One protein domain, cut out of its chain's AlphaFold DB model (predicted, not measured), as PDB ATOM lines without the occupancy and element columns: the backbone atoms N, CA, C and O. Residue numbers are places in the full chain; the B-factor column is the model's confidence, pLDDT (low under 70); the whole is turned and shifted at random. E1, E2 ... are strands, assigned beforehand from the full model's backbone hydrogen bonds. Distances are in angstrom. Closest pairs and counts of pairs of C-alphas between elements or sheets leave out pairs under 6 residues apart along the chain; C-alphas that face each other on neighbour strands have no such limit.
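What this domain is: This is residues 38 to 212 of the 349 residues of an uncharacterized protein of Francisella frigiditurris (UniProt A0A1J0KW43). Picture an elongated sandwich of two strongly twisted sheets, partly face to face: E4, E1, E6 and E7 make one, and E3, E2, E5 and E12 are the part of the other across from it. At one end lies the turn of the long hairpin of E11 and E12, and at the other the small hairpin of E8 and E9, which short E10 joins to E12. The printed part has 175 residues, no named helix and twelve named strands, E1 to E12 in that order along the chain; the class is all strand. The four-stranded sheet has the order E4 - E1 - E6 - E7, all antiparallel; the other, of eight strands, is branched. The whole is compact, with a radius of gyration of the C-alphas of 17.0 A and spans of 55 by 31 by 27 A.

Where its parts are: Find C-alpha 50 at (200.700, 120.829, 134.449); there E1 begins, residues 50 to 59, 29.7 A long. Next come E2, 64 to 68; E3, 71 to 76; E4, 79 to 85; E5, 93 to 102, 29.3 A; E6, 112 to 122, 32.6 A; and E7, 131 to 140, 26.8 A. Read on through E8, 154 to 157; E9, 162 to 164; E10, 170 to 172; and E11, 176 to 187, 25.7 A, which bends by 61 degrees at residue 179. E12, 192 to 207, spans 35.0 A, bends by 90 degrees at residue 198 and ends at C-alpha 207, (189.854, 119.309, 132.276).

How they stand to each other: Start at inner strand E1: N 54 and O 84 of E4 are 2.9 A apart, and N 55 and O 117 of E6 2.9 A. E6 and E7 are a hairpin, with N 116 and O 136 at 2.8 A. In the branched sheet, look beside E12: E5 lies on one side, with N 97 and O 203 at 2.8 A; E10, with N 206 and O 171 at 2.8 A, and E11, with N 178 and O 200 at 2.9 A, lie on the other side. E2 pairs with E5 through N 65 and O 100, 2.8 A, and with E3 through N 66 and O 74, 2.9 A. E8 and E9 have N 156 and O 163 at 2.8 A; between E8 and E10 no N and O are within hydrogen-bond range. Across the sandwich, two sheets face to face, the closest C-alphas of E7 and E12 are those of Phe 138 and Ile 201, 6.8 A.

The domain as a whole: The two farthest C-alphas, those of Asn 158 and Glu 189, are 55.1 A apart. The printed part has no cut; the link E7 to E8 is long, with 13 residues. Mean pLDDT of the printed part is 72.6, and 55 residues are under 70, among them 139 to 174.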
ATOM      1  N   VAL A  38     197.491 122.839 122.641       63.72
ATOM      2  CA  VAL A  38     197.662 123.046 124.095       63.72
ATOM      3  C   VAL A  38     198.775 122.169 124.677       63.72
ATOM      4  O   VAL A  38     199.573 122.631 125.489       63.72
ATOM      5  N   LYS A  39     198.860 120.900 124.258       65.56
ATOM      6  CA  LYS A  39     199.883 119.960 124.748       65.56
ATOM      7  C   LYS A  39     201.299 120.313 124.300       65.56
ATOM      8  O   LYS A  39     202.236 120.051 125.050       65.56
ATOM      9  N   ASN A  40     201.448 120.841 123.087       65.69
ATOM     10  CA  ASN A  40     202.749 121.102 122.469       65.69
ATOM     11  C   ASN A  40     203.239 122.544 122.684       65.69
ATOM     12  O   ASN A  40     204.395 122.861 122.393       65.69
ATOM     13  N   GLU A  41     202.390 123.428 123.205       64.50
ATOM     14  CA  GLU A  41     202.757 124.798 123.530       64.50
ATOM     15  C   GLU A  41     203.534 124.856 124.855       64.50
ATOM     16  O   GLU A  41     202.996 124.701 125.950       64.50
ATOM     17  N   LYS A  42     204.840 125.120 124.757       60.91
ATOM     18  CA  LYS A  42     205.768 125.132 125.901       60.91
ATOM     19  C   LYS A  42     205.419 126.164 126.986       60.91
ATOM     20  O   LYS A  42     205.778 125.964 128.142       60.91
ATOM     21  N   ASN A  43     204.745 127.251 126.612       60.88
ATOM     22  CA  ASN A  43     204.339 128.321 127.528       60.88
ATOM     23  C   ASN A  43     202.924 128.123 128.083       60.88
ATOM     24  O   ASN A  43     202.445 128.959 128.842       60.88
ATOM     25  N   ASN A  44     202.251 127.035 127.710       65.94
ATOM     26  CA  ASN A  44     200.916 126.763 128.192       65.94
ATOM     27  C   ASN A  44     200.993 126.057 129.558       65.94
ATOM     28  O   ASN A  44     201.566 124.967 129.647       65.94
ATOM     29  N   PRO A  45     200.407 126.615 130.631       64.75
ATOM     30  CA  PRO A  45     200.349 125.957 131.939       64.75
ATOM     31  C   PRO A  45     199.565 124.634 131.919       64.75
ATOM     32  O   PRO A  45     199.743 123.808 132.811       64.75
ATOM     33  N   LEU A  46     198.739 124.406 130.891       72.31
ATOM     34  CA  LEU A  46     198.046 123.145 130.605       72.31
ATOM     35  C   LEU A  46     198.904 122.149 129.789       72.31
ATOM     36  O   LEU A  46     198.494 121.004 129.605       72.31
ATOM     37  N   GLY A  47     200.063 122.582 129.282       71.06
ATOM     38  CA  GLY A  47     200.978 121.819 128.432       71.06
ATOM     39  C   GLY A  47     201.870 120.843 129.209       71.06
ATOM     40  O   GLY A  47     201.401 120.059 130.030       71.06
ATOM     41  N   HIS A  48     203.178 120.824 128.938       72.50
ATOM     42  CA  HIS A  48     204.095 119.859 129.556       72.50
ATOM     43  C   HIS A  48     204.232 120.068 131.077       72.50
ATOM     44  O   HIS A  48     204.736 121.092 131.527       72.50
ATOM     45  N   LYS A  49     203.850 119.042 131.854       80.81
ATOM     46  CA  LYS A  49     203.883 118.997 133.332       80.81
ATOM     47  C   LYS A  49     202.967 120.033 134.016       80.81
ATOM     48  O   LYS A  49     203.439 120.900 134.756       80.81
ATOM     49  N   PRO A  50     201.644 119.926 133.815       83.00
ATOM     50  CA  PRO A  50     200.700 120.829 134.449       83.00
ATOM     51  C   PRO A  50     200.618 120.540 135.953       83.00
ATOM     52  O   PRO A  50     200.543 119.385 136.388       83.00
ATOM     53  N   TYR A  51     200.611 121.599 136.756       84.56
ATOM     54  CA  TYR A  51     200.499 121.549 138.208       84.56
ATOM     55  C   TYR A  51     199.265 122.314 138.667       84.56
ATOM     56  O   TYR A  51     199.185 123.534 138.546       84.56
ATOM     57  N   ALA A  52     198.306 121.575 139.201       88.19
ATOM     58  CA  ALA A  52     197.056 122.062 139.736       88.19
ATOM     59  C   ALA A  52     197.204 122.383 141.227       88.19
ATOM     60  O   ALA A  52     197.702 121.577 142.019       88.19
ATOM     61  N   GLN A  53     196.704 123.546 141.628       89.81
ATOM     62  CA  GLN A  53     196.640 123.973 143.022       89.81
ATOM     63  C   GLN A  53     195.316 124.699 143.289       89.81
ATOM     64  O   GLN A  53     194.714 125.264 142.376       89.81
ATOM     65  N   VAL A  54     194.872 124.711 144.544       91.12
ATOM     66  CA  VAL A  54     193.845 125.651 145.005       91.12
ATOM     67  C   VAL A  54     194.477 126.738 145.861       91.12
ATOM     68  O   VAL A  54     195.347 126.446 146.675       91.12
ATOM     69  N   LEU A  55     194.035 127.980 145.687       88.62
ATOM     70  CA  LEU A  55     194.265 129.071 146.629       88.62
ATOM     71  C   LEU A  55     192.998 129.262 147.463       88.62
ATOM     72  O   LEU A  55     191.917 129.466 146.911       88.62
ATOM     73  N   ILE A  56     193.143 129.185 148.779       89.62
ATOM     74  CA  ILE A  56     192.046 129.216 149.743       89.62
ATOM     75  C   ILE A  56     192.173 130.476 150.593       89.62
ATOM     76  O   ILE A  56     193.207 130.707 151.221       89.62
ATOM     77  N   THR A  57     191.111 131.271 150.637       86.88
ATOM     78  CA  THR A  57     190.956 132.381 151.580       86.88
ATOM     79  C   THR A  57     189.653 132.213 152.343       86.88
ATOM     80  O   THR A  57     188.622 131.905 151.746       86.88
ATOM     81  N   ALA A  58     189.688 132.389 153.660       86.12
ATOM     82  CA  ALA A  58     188.514 132.224 154.503       86.12
ATOM     83  C   ALA A  58     188.517 133.209 155.666       86.12
ATOM     84  O   ALA A  58     189.512 133.310 156.380       86.12
ATOM     85  N   ASN A  59     187.386 133.882 155.862       84.12
ATOM     86  CA  ASN A  59     187.170 134.841 156.934       84.12
ATOM     87  C   ASN A  59     185.857 134.531 157.650       84.12
ATOM     88  O   ASN A  59     184.831 134.304 157.004       84.12
ATOM     89  N   GLU A  60     185.896 134.607 158.979       80.88
ATOM     90  CA  GLU A  60     184.736 134.476 159.863       80.88
ATOM     91  C   GLU A  60     183.987 133.147 159.678       80.88
ATOM     92  O   GLU A  60     182.761 133.080 159.787       80.88
ATOM     93  N   CYS A  61     184.732 132.079 159.384       75.56
ATOM     94  CA  CYS A  61     184.197 130.732 159.241       75.56
ATOM     95  C   CYS A  61     184.520 129.879 160.468       75.56
ATOM     96  O   CYS A  61     185.538 130.049 161.138       75.56
ATOM     97  N   HIS A  62     183.627 128.943 160.770       75.38
ATOM     98  CA  HIS A  62     183.869 127.919 161.773       75.38
ATOM     99  C   HIS A  62     183.966 126.572 161.061       75.38
ATOM    100  O   HIS A  62     182.986 126.092 160.498       75.38
ATOM    101  N   ASN A  63     185.166 125.997 161.078       78.44
ATOM    102  CA  ASN A  63     185.484 124.648 160.634       78.44
ATOM    103  C   ASN A  63     184.959 124.306 159.228       78.44
ATOM    104  O   ASN A  63     184.275 123.299 159.035       78.44
ATOM    105  N   TYR A  64     185.258 125.149 158.238       85.31
ATOM    106  CA  TYR A  64     184.911 124.873 156.844       85.31
ATOM    107  C   TYR A  64     185.826 123.786 156.268       85.31
ATOM    108  O   TYR A  64     186.917 123.529 156.778       85.31
ATOM    109  N   GLN A  65     185.401 123.160 155.172       89.00
ATOM    110  CA  GLN A  65     186.201 122.163 154.462       89.00
ATOM    111  C   GLN A  65     186.183 122.431 152.962       89.00
ATOM    112  O   GLN A  65     185.149 122.781 152.393       89.00
ATOM    113  N   VAL A  66     187.327 122.220 152.320       90.25
ATOM    114  CA  VAL A  66     187.470 122.207 150.862       90.25
ATOM    115  C   VAL A  66     187.628 120.764 150.417       90.25
ATOM    116  O   VAL A  66     188.474 120.037 150.944       90.25
ATOM    117  N   LEU A  67     186.814 120.351 149.447       90.06
ATOM    118  CA  LEU A  67     186.795 118.993 148.925       90.06
ATOM    119  C   LEU A  67     187.046 118.981 147.418       90.06
ATOM    120  O   LEU A  67     186.566 119.850 146.684       90.06
ATOM    121  N   ILE A  68     187.739 117.945 146.955       88.12
ATOM    122  CA  ILE A  68     187.885 117.616 145.536       88.12
ATOM    123  C   ILE A  68     187.450 116.175 145.343       88.12
ATOM    124  O   ILE A  68     187.964 115.286 146.011       88.12
ATOM    125  N   ASN A  69     186.500 115.948 144.436       85.00
ATOM    126  CA  ASN A  69     185.875 114.643 144.213       85.00
ATOM    127  C   ASN A  69     185.390 114.015 145.529       85.00
ATOM    128  O   ASN A  69     185.583 112.832 145.770       85.00
ATOM    129  N   ASP A  70     184.821 114.856 146.400       80.06
ATOM    130  CA  ASP A  70     184.346 114.508 147.743       80.06
ATOM    131  C   ASP A  70     185.425 114.009 148.729       80.06
ATOM    132  O   ASP A  70     185.110 113.593 149.844       80.06
ATOM    133  N   PHE A  71     186.709 114.157 148.387       79.19
ATOM    134  CA  PHE A  71     187.819 114.013 149.328       79.19
ATOM    135  C   PHE A  71     188.136 115.360 149.987       79.19
ATOM    136  O   PHE A  71     188.437 116.313 149.264       79.19
ATOM    137  N   PRO A  72     188.118 115.472 151.328       81.56
ATOM    138  CA  PRO A  72     188.565 116.678 152.013       81.56
ATOM    139  C   PRO A  72     190.072 116.863 151.814       81.56
ATOM    140  O   PRO A  72     190.864 115.963 152.085       81.56
ATOM    141  N   ILE A  73     190.468 118.035 151.319       83.38
ATOM    142  CA  ILE A  73     191.874 118.377 151.061       83.38
ATOM    143  C   ILE A  73     192.427 119.411 152.044       83.38
ATOM    144  O   ILE A  73     193.649 119.491 152.208       83.38
ATOM    145  N   TYR A  74     191.532 120.186 152.664       84.94
ATOM    146  CA  TYR A  74     191.832 121.257 153.606       84.94
ATOM    147  C   TYR A  74     190.619 121.535 154.502       84.94
ATOM    148  O   TYR A  74     189.481 121.459 154.034       84.94
ATOM    149  N   SER A  75     190.863 121.889 155.761       83.31
ATOM    150  CA  SER A  75     189.838 122.338 156.705       83.31
ATOM    151  C   SER A  75     190.432 123.305 157.714       83.31
ATOM    152  O   SER A  75     191.534 123.049 158.199       83.31
ATOM    153  N   ASP A  76     189.716 124.375 158.042       80.38
ATOM    154  CA  ASP A  76     190.190 125.404 158.972       80.38
ATOM    155  C   ASP A  76     189.018 126.268 159.471       80.38
ATOM    156  O   ASP A  76     187.880 126.130 159.019       80.38
ATOM    157  N   ASN A  77     189.291 127.184 160.392       77.62
ATOM    158  CA  ASN A  77     188.371 128.242 160.791       77.62
ATOM    159  C   ASN A  77     188.595 129.500 159.940       77.62
ATOM    160  O   ASN A  77     187.666 130.017 159.329       77.62
ATOM    161  N   ASN A  78     189.840 129.967 159.833       81.75
ATOM    162  CA  ASN A  78     190.197 131.168 159.074       81.75
ATOM    163  C   ASN A  78     191.498 130.935 158.321       81.75
ATOM    164  O   ASN A  78     192.382 130.245 158.810       81.75
ATOM    165  N   THR A  79     191.637 131.526 157.137       82.69
ATOM    166  CA  THR A  79     192.796 131.267 156.283       82.69
ATOM    167  C   THR A  79     193.138 132.490 155.448       82.69
ATOM    168  O   THR A  79     192.393 132.877 154.548       82.69
ATOM    169  N   GLU A  80     194.311 133.069 155.699       82.88
ATOM    170  CA  GLU A  80     194.827 134.248 154.994       82.88
ATOM    171  C   GLU A  80     195.635 133.861 153.741       82.88
ATOM    172  O   GLU A  80     196.785 134.251 153.572       82.88
ATOM    173  N   GLY A  81     195.038 133.069 152.845       83.69
ATOM    174  CA  GLY A  81     195.669 132.699 151.574       83.69
ATOM    175  C   GLY A  81     196.602 131.496 151.691       83.69
ATOM    176  O   GLY A  81     197.819 131.631 151.713       83.69
ATOM    177  N   THR A  82     196.025 130.296 151.698       85.38
ATOM    178  CA  THR A  82     196.781 129.035 151.672       85.38
ATOM    179  C   THR A  82     196.726 128.406 150.287       85.38
ATOM    180  O   THR A  82     195.651 128.271 149.703       85.38
ATOM    181  N   ILE A  83     197.883 127.999 149.759       87.31
ATOM    182  CA  ILE A  83     197.983 127.293 148.478       87.31
ATOM    183  C   ILE A  83     198.178 125.804 148.742       87.31
ATOM    184  O   ILE A  83     199.192 125.399 149.307       87.31
ATOM    185  N   ILE A  84     197.236 124.983 148.279       86.19
ATOM    186  CA  ILE A  84     197.300 123.526 148.399       86.19
ATOM    187  C   ILE A  84     197.502 122.913 147.009       86.19
ATOM    188  O   ILE A  84     196.683 123.166 146.123       86.19
ATOM    189  N   PRO A  85     198.554 122.108 146.774       85.88
ATOM    190  CA  PRO A  85     198.630 121.270 145.582       85.88
ATOM    191  C   PRO A  85     197.499 120.249 145.527       85.88
ATOM    192  O   PRO A  85     197.195 119.607 146.532       85.88
ATOM    193  N   ILE A  86     196.940 120.024 144.338       86.88
ATOM    194  CA  ILE A  86     195.763 119.158 144.188       86.88
ATOM    195  C   ILE A  86     195.830 118.145 143.052       86.88
ATOM    196  O   ILE A  86     194.888 117.369 142.915       86.88
ATOM    197  N   ASN A  87     196.917 118.081 142.271       85.31
ATOM    198  CA  ASN A  87     197.100 117.006 141.286       85.31
ATOM    199  C   ASN A  87     196.760 115.600 141.847       85.31
ATOM    200  O   ASN A  87     196.101 114.850 141.134       85.31
ATOM    201  N   PRO A  88     197.109 115.248 143.109       77.88
ATOM    202  CA  PRO A  88     196.688 113.998 143.745       77.88
ATOM    203  C   PRO A  88     195.192 113.682 143.735       77.88
ATOM    204  O   PRO A  88     194.814 112.513 143.721       77.88
ATOM    205  N   TYR A  89     194.356 114.715 143.805       80.00
ATOM    206  CA  TYR A  89     192.915 114.607 144.025       80.00
ATOM    207  C   TYR A  89     192.110 114.781 142.737       80.00
ATOM    208  O   TYR A  89     190.893 114.604 142.743       80.00
ATOM    209  N   ILE A  90     192.777 115.129 141.637       81.56
ATOM    210  CA  ILE A  90     192.168 115.332 140.329       81.56
ATOM    211  C   ILE A  90     192.285 114.052 139.496       81.56
ATOM    212  O   ILE A  90     193.301 113.362 139.500       81.56
ATOM    213  N   SER A  91     191.225 113.766 138.752       77.12
ATOM    214  CA  SER A  91     191.129 112.713 137.752       77.12
ATOM    215  C   SER A  91     191.117 113.299 136.340       77.12
ATOM    216  O   SER A  91     190.758 114.462 136.123       77.12
ATOM    217  N   ASN A  92     191.451 112.467 135.357       75.44
ATOM    218  CA  ASN A  92     191.249 112.809 133.955       75.44
ATOM    219  C   ASN A  92     189.748 112.894 133.653       75.44
ATOM    220  O   ASN A  92     189.017 111.914 133.788       75.44
ATOM    221  N   GLY A  93     189.285 114.068 133.217       77.56
ATOM    222  CA  GLY A  93     187.878 114.321 132.921       77.56
ATOM    223  C   GLY A  93     187.217 115.270 133.915       77.56
ATOM    224  O   GLY A  93     187.732 116.356 134.183       77.56
ATOM    225  N   THR A  94     186.014 114.909 134.364       83.19
ATOM    226  CA  THR A  94     185.179 115.765 135.214       83.19
ATOM    227  C   THR A  94     185.554 115.592 136.676       83.19
ATOM    228  O   THR A  94     185.497 114.486 137.199       83.19
ATOM    229  N   ASN A  95     185.850 116.705 137.336       87.00
ATOM    230  CA  ASN A  95     186.179 116.772 138.750       87.00
ATOM    231  C   ASN A  95     185.187 117.665 139.483       87.00
ATOM    232  O   ASN A  95     184.786 118.695 138.944       87.00
ATOM    233  N   THR A  96     184.818 117.300 140.704       88.75
ATOM    234  CA  THR A  96     183.907 118.083 141.546       88.75
ATOM    235  C   THR A  96     184.705 118.859 142.582       88.75
ATOM    236  O   THR A  96     185.318 118.263 143.461       88.75
ATOM    237  N   PHE A  97     184.665 120.183 142.530       89.94
ATOM    238  CA  PHE A  97     185.222 121.063 143.556       89.94
ATOM    239  C   PHE A  97     184.105 121.492 144.493       89.94
ATOM    240  O   PHE A  97     183.045 121.895 144.021       89.94
ATOM    241  N   SER A  98     184.312 121.395 145.806       90.62
ATOM    242  CA  SER A  98     183.285 121.759 146.782       90.62
ATOM    243  C   SER A  98     183.847 122.494 147.990       90.62
ATOM    244  O   SER A  98     184.976 122.253 148.407       90.62
ATOM    245  N   ILE A  99     183.013 123.344 148.582       89.75
ATOM    246  CA  ILE A  99     183.198 123.877 149.930       89.75
ATOM    247  C   ILE A  99     182.020 123.377 150.762       89.75
ATOM    248  O   ILE A  99     180.869 123.481 150.327       89.75
ATOM    249  N   THR A 100     182.299 122.835 151.943       88.50
ATOM    250  CA  THR A 100     181.270 122.470 152.919       88.50
ATOM    251  C   THR A 100     181.482 123.212 154.220       88.50
ATOM    252  O   THR A 100     182.620 123.430 154.633       88.50
ATOM    253  N   SER A 101     180.390 123.539 154.893       85.38
ATOM    254  CA  SER A 101     180.423 124.141 156.220       85.38
ATOM    255  C   SER A 101     179.282 123.589 157.069       85.38
ATOM    256  O   SER A 101     178.218 123.246 156.541       85.38
ATOM    257  N   GLU A 102     179.515 123.462 158.370       84.62
ATOM    258  CA  GLU A 102     178.535 122.964 159.338       84.62
ATOM    259  C   GLU A 102     177.324 123.911 159.426       84.62
ATOM    260  O   GLU A 102     177.456 125.130 159.276       84.62
ATOM    261  N   ASN A 103     176.122 123.376 159.649       73.81
ATOM    262  CA  ASN A 103     174.944 124.207 159.894       73.81
ATOM    263  C   ASN A 103     174.929 124.706 161.350       73.81
ATOM    264  O   ASN A 103     175.146 123.933 162.272       73.81
ATOM    265  N   GLY A 104     174.591 125.983 161.568       58.94
ATOM    266  CA  GLY A 104     174.330 126.525 162.913       58.94
ATOM    267  C   GLY A 104     175.546 127.048 163.687       58.94
ATOM    268  O   GLY A 104     175.360 127.649 164.738       58.94
ATOM    269  N   SER A 105     176.762 126.917 163.154       55.94
ATOM    270  CA  SER A 105     177.999 127.385 163.806       55.94
ATOM    271  C   SER A 105     178.376 128.839 163.453       55.94
ATOM    272  O   SER A 105     179.541 129.225 163.548       55.94
ATOM    273  N   TYR A 106     177.405 129.661 163.038       60.31
ATOM    274  CA  TYR A 106     177.623 131.054 162.624       60.31
ATOM    275  C   TYR A 106     177.111 132.020 163.686       60.31
ATOM    276  O   TYR A 106     176.049 131.808 164.272       60.31
ATOM    277  N   ARG A 107     177.841 133.114 163.912       55.56
ATOM    278  CA  ARG A 107     177.322 134.229 164.710       55.56
ATOM    279  C   ARG A 107     176.424 135.085 163.813       55.56
ATOM    280  O   ARG A 107     176.810 135.380 162.690       55.56
ATOM    281  N   GLU A 108     175.255 135.498 164.297       56.38
ATOM    282  CA  GLU A 108     174.287 136.322 163.540       56.38
ATOM    283  C   GLU A 108     174.838 137.695 163.092       56.38
ATOM    284  O   GLU A 108     174.230 138.378 162.267       56.38
ATOM    285  N   ASP A 109     175.990 138.113 163.621       58.62
ATOM    286  CA  ASP A 109     176.699 139.339 163.254       58.62
ATOM    287  C   ASP A 109     177.828 139.119 162.228       58.62
ATOM    288  O   ASP A 109     178.439 140.092 161.783       58.62
ATOM    289  N   LYS A 110     178.124 137.869 161.835       65.50
ATOM    290  CA  LYS A 110     179.277 137.527 160.991       65.50
ATOM    291  C   LYS A 110     178.936 136.488 159.922       65.50
ATOM    292  O   LYS A 110     178.498 135.380 160.209       65.50
ATOM    293  N   ILE A 111     179.219 136.841 158.670       70.25
ATOM    294  CA  ILE A 111     179.003 135.976 157.507       70.25
ATOM    295  C   ILE A 111     180.287 135.199 157.221       70.25
ATOM    296  O   ILE A 111     181.317 135.807 156.931       70.25
ATOM    297  N   CYS A 112     180.211 133.866 157.247       74.56
ATOM    298  CA  CYS A 112     181.317 133.026 156.801       74.56
ATOM    299  C   CYS A 112     181.541 133.218 155.303       74.56
ATOM    300  O   CYS A 112     180.639 133.007 154.482       74.56
ATOM    301  N   LYS A 113     182.771 133.597 154.959       81.69
ATOM    302  CA  LYS A 113     183.218 133.772 153.585       81.69
ATOM    303  C   LYS A 113     184.432 132.901 153.311       81.69
ATOM    304  O   LYS A 113     185.507 133.183 153.822       81.69
ATOM    305  N   VAL A 114     184.276 131.911 152.440       82.50
ATOM    306  CA  VAL A 114     185.347 131.075 151.888       82.50
ATOM    307  C   VAL A 114     185.422 131.298 150.382       82.50
ATOM    308  O   VAL A 114     184.417 131.234 149.680       82.50
ATOM    309  N   SER A 115     186.619 131.530 149.863       84.06
ATOM    310  CA  SER A 115     186.908 131.608 148.438       84.06
ATOM    311  C   SER A 115     187.985 130.591 148.095       84.06
ATOM    312  O   SER A 115     189.073 130.607 148.666       84.06
ATOM    313  N   VAL A 116     187.684 129.726 147.133       86.88
ATOM    314  CA  VAL A 116     188.601 128.716 146.607       86.88
ATOM    315  C   VAL A 116     188.812 128.993 145.128       86.88
ATOM    316  O   VAL A 116     187.880 128.898 144.332       86.88
ATOM    317  N   ILE A 117     190.041 129.335 144.766       87.12
ATOM    318  CA  ILE A 117     190.453 129.569 143.384       87.12
ATOM    319  C   ILE A 117     191.204 128.331 142.910       87.12
ATOM    320  O   ILE A 117     192.278 128.024 143.429       87.12
ATOM    321  N   PHE A 118     190.647 127.614 141.938       88.62
ATOM    322  CA  PHE A 118     191.352 126.539 141.253       88.62
ATOM    323  C   PHE A 118     192.213 127.138 140.147       88.62
ATOM    324  O   PHE A 118     191.703 127.806 139.250       88.62
ATOM    325  N   GLN A 119     193.514 126.867 140.201       87.75
ATOM    326  CA  GLN A 119     194.485 127.398 139.260       87.75
ATOM    327  C   GLN A 119     195.509 126.340 138.836       87.75
ATOM    328  O   GLN A 119     195.807 125.399 139.579       87.75
ATOM    329  N   ILE A 120     196.057 126.495 137.633       85.50
ATOM    330  CA  ILE A 120     197.072 125.605 137.063       85.50
ATOM    331  C   ILE A 120     198.319 126.416 136.708       85.50
ATOM    332  O   ILE A 120     198.228 127.521 136.189       85.50
ATOM    333  N   LYS A 121     199.503 125.867 136.959       84.06
ATOM    334  CA  LYS A 121     200.783 126.431 136.513       84.06
ATOM    335  C   LYS A 121     201.622 125.373 135.809       84.06
ATOM    336  O   LYS A 121     201.457 124.182 136.064       84.06
ATOM    337  N   SER A 122     202.563 125.806 134.977       81.12
ATOM    338  CA  SER A 122     203.619 124.918 134.488       81.12
ATOM    339  C   SER A 122     204.683 124.746 135.572       81.12
ATOM    340  O   SER A 122     205.173 125.733 136.123       81.12
ATOM    341  N   THR A 123     205.098 123.511 135.878       77.69
ATOM    342  CA  THR A 123     206.217 123.304 136.823       77.69
ATOM    343  C   THR A 123     207.547 123.835 136.300       77.69
ATOM    344  O   THR A 123     208.453 124.098 137.089       77.69
ATOM    345  N   ASP A 124     207.666 123.976 134.979       76.38
ATOM    346  CA  ASP A 124     208.867 124.492 134.328       76.38
ATOM    347  C   ASP A 124     208.925 126.037 134.376       76.38
ATOM    348  O   ASP A 124     209.973 126.617 134.099       76.38
ATOM    349  N   GLN A 125     207.839 126.708 134.789       72.12
ATOM    350  CA  GLN A 125     207.741 128.164 134.949       72.12
ATOM    351  C   GLN A 125     207.287 128.522 136.372       72.12
ATOM    352  O   GLN A 125     206.174 128.975 136.606       72.12
ATOM    353  N   LYS A 126     208.154 128.294 137.365       65.38
ATOM    354  CA  LYS A 126     207.797 128.497 138.783       65.38
ATOM    355  C   LYS A 126     207.370 129.930 139.124       65.38
ATOM    356  O   LYS A 126     206.562 130.090 140.036       65.38
ATOM    357  N   ASP A 127     207.885 130.911 138.385       70.19
ATOM    358  CA  ASP A 127     207.648 132.340 138.611       70.19
ATOM    359  C   ASP A 127     206.533 132.924 137.722       70.19
ATOM    360  O   ASP A 127     206.253 134.118 137.801       70.19
ATOM    361  N   SER A 128     205.897 132.121 136.855       68.88
ATOM    362  CA  SER A 128     204.766 132.601 136.049       68.88
ATOM    363  C   SER A 128     203.503 132.720 136.896       68.88
ATOM    364  O   SER A 128     203.269 131.895 137.785       68.88
ATOM    365  N   GLU A 129     202.643 133.681 136.560       69.94
ATOM    366  CA  GLU A 129     201.302 133.756 137.139       69.94
ATOM    367  C   GLU A 129     200.554 132.433 136.928       69.94
ATOM    368  O   GLU A 129     200.596 131.825 135.854       69.94
ATOM    369  N   ALA A 130     199.910 131.950 137.991       78.56
ATOM    370  CA  ALA A 130     199.080 130.766 137.901       78.56
ATOM    371  C   ALA A 130     197.813 131.103 137.111       78.56
ATOM    372  O   ALA A 130     197.185 132.142 137.299       78.56
ATOM    373  N   LEU A 131     197.428 130.187 136.240       78.00
ATOM    374  CA  LEU A 131     196.247 130.307 135.417       78.00
ATOM    375  C   LEU A 131     195.004 129.972 136.236       78.00
ATOM    376  O   LEU A 131     194.778 128.802 136.546       78.00
ATOM    377  N   GLU A 132     194.187 130.967 136.565       82.38
ATOM    378  CA  GLU A 132     192.887 130.742 137.199       82.38
ATOM    379  C   GLU A 132     191.938 130.007 136.237       82.38
ATOM    380  O   GLU A 132     191.674 130.459 135.125       82.38
ATOM    381  N   ILE A 133     191.437 128.848 136.669       79.75
ATOM    382  CA  ILE A 133     190.492 128.016 135.915       79.75
ATOM    383  C   ILE A 133     189.056 128.307 136.339       79.75
ATOM    384  O   ILE A 133     188.161 128.418 135.505       79.75
ATOM    385  N   THR A 134     188.816 128.364 137.648       79.94
ATOM    386  CA  THR A 134     187.513 128.715 138.216       79.94
ATOM    387  C   THR A 134     187.669 129.174 139.657       79.94
ATOM    388  O   THR A 134     188.655 128.859 140.330       79.94
ATOM    389  N   LYS A 135     186.639 129.851 140.155       80.44
ATOM    390  CA  LYS A 135     186.544 130.334 141.522       80.44
ATOM    391  C   LYS A 135     185.204 129.941 142.122       80.44
ATOM    392  O   LYS A 135     184.145 130.261 141.585       80.44
ATOM    393  N   LEU A 136     185.262 129.275 143.270       79.06
ATOM    394  CA  LEU A 136     184.104 128.935 144.078       79.06
ATOM    395  C   LEU A 136     184.087 129.833 145.313       79.06
ATOM    396  O   LEU A 136     185.054 129.861 146.073       79.06
ATOM    397  N   VAL A 137     182.995 130.564 145.517       75.69
ATOM    398  CA  VAL A 137     182.821 131.427 146.690       75.69
ATOM    399  C   VAL A 137     181.617 130.950 147.482       75.69
ATOM    400  O   VAL A 137     180.490 130.961 146.990       75.69
ATOM    401  N   PHE A 138     181.866 130.564 148.725       72.56
ATOM    402  CA  PHE A 138     180.853 130.434 149.756       72.56
ATOM    403  C   PHE A 138     180.844 131.740 150.553       72.56
ATOM    404  O   PHE A 138     181.855 132.093 151.145       72.56
ATOM    405  N   ASN A 139     179.759 132.506 150.532       66.81
ATOM    406  CA  ASN A 139     179.668 133.774 151.264       66.81
ATOM    407  C   ASN A 139     178.226 134.000 151.717       66.81
ATOM    408  O   ASN A 139     177.456 134.705 151.074       66.81
ATOM    409  N   GLY A 140     177.819 133.341 152.793       60.28
ATOM    410  CA  GLY A 140     176.422 133.433 153.180       60.28
ATOM    411  C   GLY A 140     176.108 132.998 154.593       60.28
ATOM    412  O   GLY A 140     176.869 132.281 155.241       60.28
ATOM    413  N   TYR A 141     174.914 133.414 155.007       54.19
ATOM    414  CA  TYR A 141     174.021 132.571 155.792       54.19
ATOM    415  C   TYR A 141     173.471 131.462 154.872       54.19
ATOM    416  O   TYR A 141     173.336 131.713 153.671       54.19
ATOM    417  N   PRO A 142     173.129 130.258 155.371       38.19
ATOM    418  CA  PRO A 142     172.722 129.100 154.559       38.19
ATOM    419  C   PRO A 142     171.460 129.265 153.683       38.19
ATOM    420  O   PRO A 142     170.902 128.271 153.241       38.19
ATOM    421  N   THR A 143     170.965 130.475 153.434       35.78
ATOM    422  CA  THR A 143     169.698 130.742 152.740       35.78
ATOM    423  C   THR A 143     169.813 131.688 151.544       35.78
ATOM    424  O   THR A 143     168.807 131.905 150.873       35.78
ATOM    425  N   GLU A 144     170.993 132.237 151.222       40.59
ATOM    426  CA  GLU A 144     171.117 133.236 150.147       40.59
ATOM    427  C   GLU A 144     172.107 132.826 149.045       40.59
ATOM    428  O   GLU A 144     173.299 132.622 149.263       40.59
ATOM    429  N   SER A 145     171.582 132.694 147.821       33.69
ATOM    430  CA  SER A 145     172.342 132.379 146.609       33.69
ATOM    431  C   SER A 145     173.181 133.574 146.153       33.69
ATOM    432  O   SER A 145     172.638 134.670 145.992       33.69
ATOM    433  N   ILE A 146     174.462 133.373 145.834       45.81
ATOM    434  CA  ILE A 146     175.324 134.451 145.326       45.81
ATOM    435  C   ILE A 146     175.516 134.356 143.814       45.81
ATOM    436  O   ILE A 146     175.790 133.295 143.258       45.81
ATOM    437  N   LYS A 147     175.432 135.532 143.185       39.41
ATOM    438  CA  LYS A 147     175.563 135.841 141.751       39.41
ATOM    439  C   LYS A 147     176.994 135.762 141.178       39.41
ATOM    440  O   LYS A 147     177.173 136.056 140.005       39.41
ATOM    441  N   GLU A 148     178.006 135.409 141.972       45.50
ATOM    442  CA  GLU A 148     179.445 135.491 141.608       45.50
ATOM    443  C   GLU A 148     180.048 134.156 141.147       45.50
ATOM    444  O   GLU A 148     181.234 134.042 140.856       45.50
ATOM    445  N   SER A 149     179.217 133.126 141.103       42.69
ATOM    446  CA  SER A 149     179.561 131.791 140.648       42.69
ATOM    447  C   SER A 149     179.511 131.728 139.116       42.69
ATOM    448  O   SER A 149     178.440 131.928 138.542       42.69
ATOM    449  N   SER A 150     180.646 131.473 138.455       44.38
ATOM    450  CA  SER A 150     180.730 131.482 136.987       44.38
ATOM    451  C   SER A 150     179.777 130.464 136.346       44.38
ATOM    452  O   SER A 150     179.568 129.348 136.839       44.38
ATOM    453  N   GLU A 151     179.134 130.869 135.248       37.62
ATOM    454  CA  GLU A 151     178.310 129.967 134.446       37.62
ATOM    455  C   GLU A 151     179.168 128.945 133.680       37.62
ATOM    456  O   GLU A 151     180.392 128.936 133.770       37.62
ATOM    457  N   LYS A 152     178.518 128.055 132.914       41.34
ATOM    458  CA  LYS A 152     179.235 127.207 131.958       41.34
ATOM    459  C   LYS A 152     179.974 128.067 130.943       41.34
ATOM    460  O   LYS A 152     179.334 128.637 130.067       41.34
ATOM    461  N   GLU A 153     181.297 128.098 131.024       41.19
ATOM    462  CA  GLU A 153     182.146 128.798 130.064       41.19
ATOM    463  C   GLU A 153     183.143 127.814 129.442       41.19
ATOM    464  O   GLU A 153     183.772 127.024 130.148       41.19
ATOM    465  N   LEU A 154     183.209 127.818 128.106       39.50
ATOM    466  CA  LEU A 154     184.234 127.131 127.319       39.50
ATOM    467  C   LEU A 154     185.380 128.126 127.139       39.50
ATOM    468  O   LEU A 154     185.212 129.143 126.461       39.50
ATOM    469  N   LEU A 155     186.513 127.859 127.782       44.44
ATOM    470  CA  LEU A 155     187.699 128.708 127.679       44.44
ATOM    471  C   LEU A 155     188.641 128.131 126.611       44.44
ATOM    472  O   LEU A 155     189.087 126.984 126.719       44.44
ATOM    473  N   GLY A 156     188.907 128.912 125.562       36.16
ATOM    474  CA  GLY A 156     189.958 128.678 124.569       36.16
ATOM    475  C   GLY A 156     191.184 129.532 124.892       36.16
ATOM    476  O   GLY A 156     191.043 130.665 125.343       36.16
ATOM    477  N   PHE A 157     192.389 128.987 124.721       37.66
ATOM    478  CA  PHE A 157     193.644 129.675 125.047       37.66
ATOM    479  C   PHE A 157     194.284 130.222 123.767       37.66
ATOM    480  O   PHE A 157     194.565 129.445 122.858       37.66
ATOM    481  N   ASN A 158     194.514 131.536 123.691       40.84
ATOM    482  CA  ASN A 158     195.101 132.191 122.511       40.84
ATOM    483  C   ASN A 158     196.614 132.483 122.647       40.84
ATOM    484  O   ASN A 158     197.173 133.217 121.834       40.84
ATOM    485  N   GLY A 159     197.268 131.949 123.684       35.75
ATOM    486  CA  GLY A 159     198.688 132.176 123.982       35.75
ATOM    487  C   GLY A 159     198.965 133.266 125.027       35.75
ATOM    488  O   GLY A 159     200.050 133.279 125.606       35.75
ATOM    489  N   THR A 160     198.008 134.159 125.321       32.22
ATOM    490  CA  THR A 160     198.176 135.230 126.337       32.22
ATOM    491  C   THR A 160     196.974 135.438 127.255       32.22
ATOM    492  O   THR A 160     197.122 135.990 128.342       32.22
ATOM    493  N   SER A 161     195.787 134.995 126.851       36.28
ATOM    494  CA  SER A 161     194.566 135.063 127.645       36.28
ATOM    495  C   SER A 161     193.638 133.908 127.281       36.28
ATOM    496  O   SER A 161     193.770 133.268 126.233       36.28
ATOM    497  N   PHE A 162     192.682 133.632 128.164       46.59
ATOM    498  CA  PHE A 162     191.531 132.833 127.781       46.59
ATOM    499  C   PHE A 162     190.489 133.713 127.104       46.59
ATOM    500  O   PHE A 162     190.076 134.736 127.650       46.59
ATOM    501  N   GLU A 163     190.036 133.283 125.935       49.72
ATOM    502  CA  GLU A 163     188.883 133.839 125.241       49.72
ATOM    503  C   GLU A 163     187.768 132.790 125.181       49.72
ATOM    504  O   GLU A 163     188.006 131.583 125.267       49.72
ATOM    505  N   LYS A 164     186.519 133.247 125.062       44.69
ATOM    506  CA  LYS A 164     185.375 132.353 124.853       44.69
ATOM    507  C   LYS A 164     185.499 131.747 123.457       44.69
ATOM    508  O   LYS A 164     185.384 132.476 122.477       44.69
ATOM    509  N   ASP A 165     185.704 130.438 123.367       44.69
ATOM    510  CA  ASP A 165     185.869 129.744 122.085       44.69
ATOM    511  C   ASP A 165     184.838 128.620 121.934       44.69
ATOM    512  O   ASP A 165     184.629 127.796 122.825       44.69
ATOM    513  N   THR A 166     184.211 128.574 120.760       38.50
ATOM    514  CA  THR A 166     183.307 127.518 120.291       38.50
ATOM    515  C   THR A 166     183.927 126.116 120.254       38.50
ATOM    516  O   THR A 166     183.176 125.144 120.266       38.50
ATOM    517  N   ASN A 167     185.260 125.997 120.269       46.88
ATOM    518  CA  ASN A 167     185.982 124.718 120.258       46.88
ATOM    519  C   ASN A 167     186.868 124.480 121.510       46.88
ATOM    520  O   ASN A 167     187.629 123.515 121.532       46.88
ATOM    521  N   GLY A 168     186.782 125.325 122.552       51.56
ATOM    522  CA  GLY A 168     187.665 125.323 123.736       51.56
ATOM    523  C   GLY A 168     187.295 124.311 124.836       51.56
ATOM    524  O   GLY A 168     186.128 124.075 125.126       51.56
ATOM    525  N   TYR A 169     188.299 123.687 125.457       61.75
ATOM    526  CA  TYR A 169     188.212 122.331 126.020       61.75
ATOM    527  C   TYR A 169     188.006 122.211 127.550       61.75
ATOM    528  O   TYR A 169     187.851 121.093 128.054       61.75
ATOM    529  N   ILE A 170     188.001 123.316 128.303       64.81
ATOM    530  CA  ILE A 170     187.681 123.302 129.741       64.81
ATOM    531  C   ILE A 170     186.209 123.660 129.920       64.81
ATOM    532  O   ILE A 170     185.779 124.723 129.487       64.81
ATOM    533  N   LEU A 171     185.441 122.777 130.566       66.25
ATOM    534  CA  LEU A 171     184.028 123.011 130.871       66.25
ATOM    535  C   LEU A 171     183.833 123.117 132.380       66.25
ATOM    536  O   LEU A 171     183.934 122.117 133.089       66.25
ATOM    537  N   VAL A 172     183.474 124.300 132.853       69.69
ATOM    538  CA  VAL A 172     183.083 124.547 134.246       69.69
ATOM    539  C   VAL A 172     181.554 124.500 134.338       69.69
ATOM    540  O   VAL A 172     180.898 124.989 133.439       69.69
ATOM    541  N   SER A 173     180.921 123.879 135.334       67.56
ATOM    542  CA  SER A 173     179.453 123.908 135.483       67.56
ATOM    543  C   SER A 173     178.986 125.129 136.275       67.56
ATOM    544  O   SER A 173     179.773 125.735 136.982       67.56
ATOM    545  N   ARG A 174     177.684 125.444 136.275       66.50
ATOM    546  CA  ARG A 174     177.139 126.330 137.320       66.50
ATOM    547  C   ARG A 174     177.298 125.669 138.699       66.50
ATOM    548  O   ARG A 174     177.084 124.451 138.786       66.50
ATOM    549  N   PRO A 175     177.645 126.430 139.747       75.75
ATOM    550  CA  PRO A 175     177.647 125.940 141.114       75.75
ATOM    551  C   PRO A 175     176.272 125.485 141.587       75.75
ATOM    552  O   PRO A 175     175.235 126.011 141.178       75.75
ATOM    553  N   ARG A 176     176.274 124.466 142.440       79.88
ATOM    554  CA  ARG A 176     175.094 123.854 143.047       79.88
ATOM    555  C   ARG A 176     175.177 123.997 144.553       79.88
ATOM    556  O   ARG A 176     176.225 123.714 145.128       79.88
ATOM    557  N   PHE A 177     174.058 124.369 145.157       79.62
ATOM    558  CA  PHE A 177     173.897 124.475 146.601       79.62
ATOM    559  C   PHE A 177     173.063 123.301 147.104       79.62
ATOM    560  O   PHE A 177     172.051 122.948 146.497       79.62
ATOM    561  N   GLN A 178     173.511 122.676 148.186       83.44
ATOM    562  CA  GLN A 178     172.838 121.548 148.820       83.44
ATOM    563  C   GLN A 178     172.845 121.738 150.339       83.44
ATOM    564  O   GLN A 178     173.842 122.192 150.900       83.44
ATOM    565  N   HIS A 179     171.750 121.344 150.988       84.00
ATOM    566  CA  HIS A 179     171.608 121.308 152.444       84.00
ATOM    567  C   HIS A 179     171.232 119.898 152.887       84.00
ATOM    568  O   HIS A 179     170.467 119.223 152.195       84.00
ATOM    569  N   GLY A 180     171.757 119.465 154.027       84.88
ATOM    570  CA  GLY A 180     171.560 118.117 154.562       84.88
ATOM    571  C   GLY A 180     172.865 117.569 155.118       84.88
ATOM    572  O   GLY A 180     173.752 118.346 155.465       84.88
ATOM    573  N   ASP A 181     173.005 116.250 155.162       86.94
ATOM    574  CA  ASP A 181     174.185 115.596 155.733       86.94
ATOM    575  C   ASP A 181     175.352 115.591 154.737       86.94
ATOM    576  O   ASP A 181     175.665 114.587 154.101       86.94
ATOM    577  N   PHE A 182     175.966 116.761 154.552       86.00
ATOM    578  CA  PHE A 182     177.078 116.972 153.619       86.00
ATOM    579  C   PHE A 182     178.373 117.415 154.297       86.00
ATOM    580  O   PHE A 182     179.424 117.378 153.660       86.00
ATOM    581  N   TYR A 183     178.321 117.843 155.557       85.44
ATOM    582  CA  TYR A 183     179.497 118.291 156.290       85.44
ATOM    583  C   TYR A 183     180.159 117.116 157.007       85.44
ATOM    584  O   TYR A 183     179.492 116.416 157.759       85.44
ATOM    585  N   TYR A 184     181.453 116.879 156.794       81.81
ATOM    586  CA  TYR A 184     182.136 115.724 157.381       81.81
ATOM    587  C   TYR A 184     182.849 116.096 158.694       81.81
ATOM    588  O   TYR A 184     184.065 116.312 158.745       81.81
ATOM    589  N   GLY A 185     182.067 116.228 159.764       79.62
ATOM    590  CA  GLY A 185     182.508 116.696 161.082       79.62
ATOM    591  C   GLY A 185     182.787 115.570 162.074       79.62
ATOM    592  O   GLY A 185     182.457 114.415 161.820       79.62
ATOM    593  N   TYR A 186     183.405 115.898 163.213       77.31
ATOM    594  CA  TYR A 186     183.496 114.983 164.355       77.31
ATOM    595  C   TYR A 186     182.233 115.103 165.205       77.31
ATOM    596  O   TYR A 186     181.971 116.151 165.793       77.31
ATOM    597  N   ASN A 187     181.470 114.018 165.298       80.12
ATOM    598  CA  ASN A 187     180.306 113.956 166.159       80.12
ATOM    599  C   ASN A 187     180.740 113.593 167.588       80.12
ATOM    600  O   ASN A 187     181.218 112.491 167.875       80.12
ATOM    601  N   ASN A 188     180.542 114.541 168.503       76.25
ATOM    602  CA  ASN A 188     180.893 114.394 169.911       76.25
ATOM    603  C   ASN A 188     180.085 113.316 170.648       76.25
ATOM    604  O   ASN A 188     180.572 112.813 171.663       76.25
ATOM    605  N   GLU A 189     178.891 112.966 170.178       80.88
ATOM    606  CA  GLU A 189     178.033 111.938 170.773       80.88
ATOM    607  C   GLU A 189     178.479 110.541 170.345       80.88
ATOM    608  O   GLU A 189     178.703 109.671 171.187       80.88
ATOM    609  N   THR A 190     178.671 110.335 169.039       80.44
ATOM    610  CA  THR A 190     179.069 109.032 168.483       80.44
ATOM    611  C   THR A 190     180.575 108.785 168.571       80.44
ATOM    612  O   THR A 190     181.018 107.650 168.374       80.44
ATOM    613  N   LYS A 191     181.358 109.826 168.899       70.62
ATOM    614  CA  LYS A 191     182.831 109.828 168.948       70.62
ATOM    615  C   LYS A 191     183.459 109.387 167.624       70.62
ATOM    616  O   LYS A 191     184.479 108.697 167.603       70.62
ATOM    617  N   LYS A 192     182.819 109.746 166.509       73.00
ATOM    618  CA  LYS A 192     183.226 109.380 165.148       73.00
ATOM    619  C   LYS A 192     183.103 110.583 164.233       73.00
ATOM    620  O   LYS A 192     182.252 111.440 164.443       73.00
ATOM    621  N   ARG A 193     183.927 110.619 163.185       73.88
ATOM    622  CA  ARG A 193     183.650 111.504 162.059       73.88
ATOM    623  C   ARG A 193     182.608 110.887 161.143       73.88
ATOM    624  O   ARG A 193     182.740 109.736 160.724       73.88
ATOM    625  N   GLU A 194     181.588 111.664 160.833       81.19
ATOM    626  CA  GLU A 194     180.486 111.254 159.978       81.19
ATOM    627  C   GLU A 194     179.905 112.459 159.243       81.19
ATOM    628  O   GLU A 194     180.244 113.608 159.530       81.19
ATOM    629  N   TYR A 195     179.066 112.185 158.244       85.19
ATOM    630  CA  TYR A 195     178.307 113.248 157.608       85.19
ATOM    631  C   TYR A 195     177.272 113.788 158.595       85.19
ATOM    632  O   TYR A 195     176.502 113.035 159.184       85.19
ATOM    633  N   MET A 196     177.292 115.100 158.764       87.06
ATOM    634  CA  MET A 196     176.469 115.873 159.677       87.06
ATOM    635  C   MET A 196     175.735 116.970 158.897       87.06
ATOM    636  O   MET A 196     176.175 117.345 157.796       87.06
ATOM    637  N   PRO A 197     174.656 117.532 159.472       87.75
ATOM    638  CA  PRO A 197     173.937 118.642 158.875       87.75
ATOM    639  C   PRO A 197     174.867 119.805 158.519       87.75
ATOM    640  O   PRO A 197     175.530 120.405 159.365       87.75
ATOM    641  N   GLY A 198     174.883 120.151 157.242       86.19
ATOM    642  CA  GLY A 198     175.725 121.188 156.686       86.19
ATOM    643  C   GLY A 198     175.185 121.738 155.380       86.19
ATOM    644  O   GLY A 198     174.129 121.340 154.872       86.19
ATOM    645  N   THR A 199     175.953 122.669 154.833       83.62
ATOM    646  CA  THR A 199     175.726 123.248 153.515       83.62
ATOM    647  C   THR A 199     176.925 122.963 152.630       83.62
ATOM    648  O   THR A 199     178.069 123.113 153.055       83.62
ATOM    649  N   LYS A 200     176.656 122.559 151.389       86.62
ATOM    650  CA  LYS A 200     177.658 122.303 150.356       86.62
ATOM    651  C   LYS A 200     177.406 123.214 149.168       86.62
ATOM    652  O   LYS A 200     176.308 123.210 148.612       86.62
ATOM    653  N   ILE A 201     178.436 123.936 148.745       84.81
ATOM    654  CA  ILE A 201     178.503 124.518 147.405       84.81
ATOM    655  C   ILE A 201     179.475 123.680 146.580       84.81
ATOM    656  O   ILE A 201     180.556 123.341 147.055       84.81
ATOM    657  N   SER A 202     179.087 123.300 145.366       86.88
ATOM    658  CA  SER A 202     179.907 122.444 144.505       86.88
ATOM    659  C   SER A 202     179.841 122.849 143.042       86.88
ATOM    660  O   SER A 202     178.820 123.351 142.576       86.88
ATOM    661  N   GLN A 203     180.919 122.615 142.305       83.31
ATOM    662  CA  GLN A 203     181.035 122.918 140.887       83.31
ATOM    663  C   GLN A 203     181.847 121.830 140.191       83.31
ATOM    664  O   GLN A 203     182.879 121.392 140.697       83.31
ATOM    665  N   ASN A 204     181.400 121.410 139.011       84.31
ATOM    666  CA  ASN A 204     182.130 120.442 138.207       84.31
ATOM    667  C   ASN A 204     183.053 121.171 137.233       84.31
ATOM    668  O   ASN A 204     182.622 122.111 136.570       84.31
ATOM    669  N   VAL A 205     184.285 120.697 137.085       82.69
ATOM    670  CA  VAL A 205     185.255 121.184 136.105       82.69
ATOM    671  C   VAL A 205     185.755 120.000 135.295       82.69
ATOM    672  O   VAL A 205     186.301 119.044 135.845       82.69
ATOM    673  N   LYS A 206     185.568 120.049 133.979       80.44
ATOM    674  CA  LYS A 206     186.137 119.079 133.049       80.44
ATOM    675  C   LYS A 206     187.433 119.635 132.488       80.44
ATOM    676  O   LYS A 206     187.408 120.644 131.790       80.44
ATOM    677  N   LEU A 207     188.535 118.956 132.783       75.44
ATOM    678  CA  LEU A 207     189.854 119.309 132.276       75.44
ATOM    679  C   LEU A 207     190.196 118.431 131.067       75.44
ATOM    680  O   LEU A 207     190.004 117.215 131.125       75.44
ATOM    681  N   PRO A 208     190.721 119.010 129.979       69.88
ATOM    682  CA  PRO A 208     191.128 118.262 128.796       69.88
ATOM    683  C   PRO A 208     192.591 117.823 128.838       69.88
ATOM    684  O   PRO A 208     193.144 117.426 127.821       69.88
ATOM    685  N   ILE A 209     193.233 117.922 129.994       70.62
ATOM    686  CA  ILE A 209     194.637 117.580 130.186       70.62
ATOM    687  C   ILE A 209     194.768 116.274 130.953       70.62
ATOM    688  O   ILE A 209     193.912 115.939 131.769       70.62
ATOM    689  N   ASP A 210     195.857 115.559 130.682       70.38
ATOM    690  CA  ASP A 210     196.235 114.379 131.449       70.38
ATOM    691  C   ASP A 210     197.003 114.834 132.694       70.38
ATOM    692  O   ASP A 210     198.171 115.232 132.620       70.38
ATOM    693  N   LEU A 211     196.318 114.846 133.835       75.56
ATOM    694  CA  LEU A 211     196.945 115.081 135.125       75.56
ATOM    695  C   LEU A 211     197.299 113.726 135.719       75.56
ATOM    696  O   LEU A 211     196.450 112.848 135.856       75.56
ATOM    697  N   LYS A 212     198.566 113.560 136.109       74.44
ATOM    698  CA  LYS A 212     199.004 112.344 136.792       74.44
ATOM    699  C   LYS A 212     198.219 112.181 138.092       74.44
ATOM    700  O   LYS A 212     198.453 112.912 139.051       74.44
TER     701      LYS A 212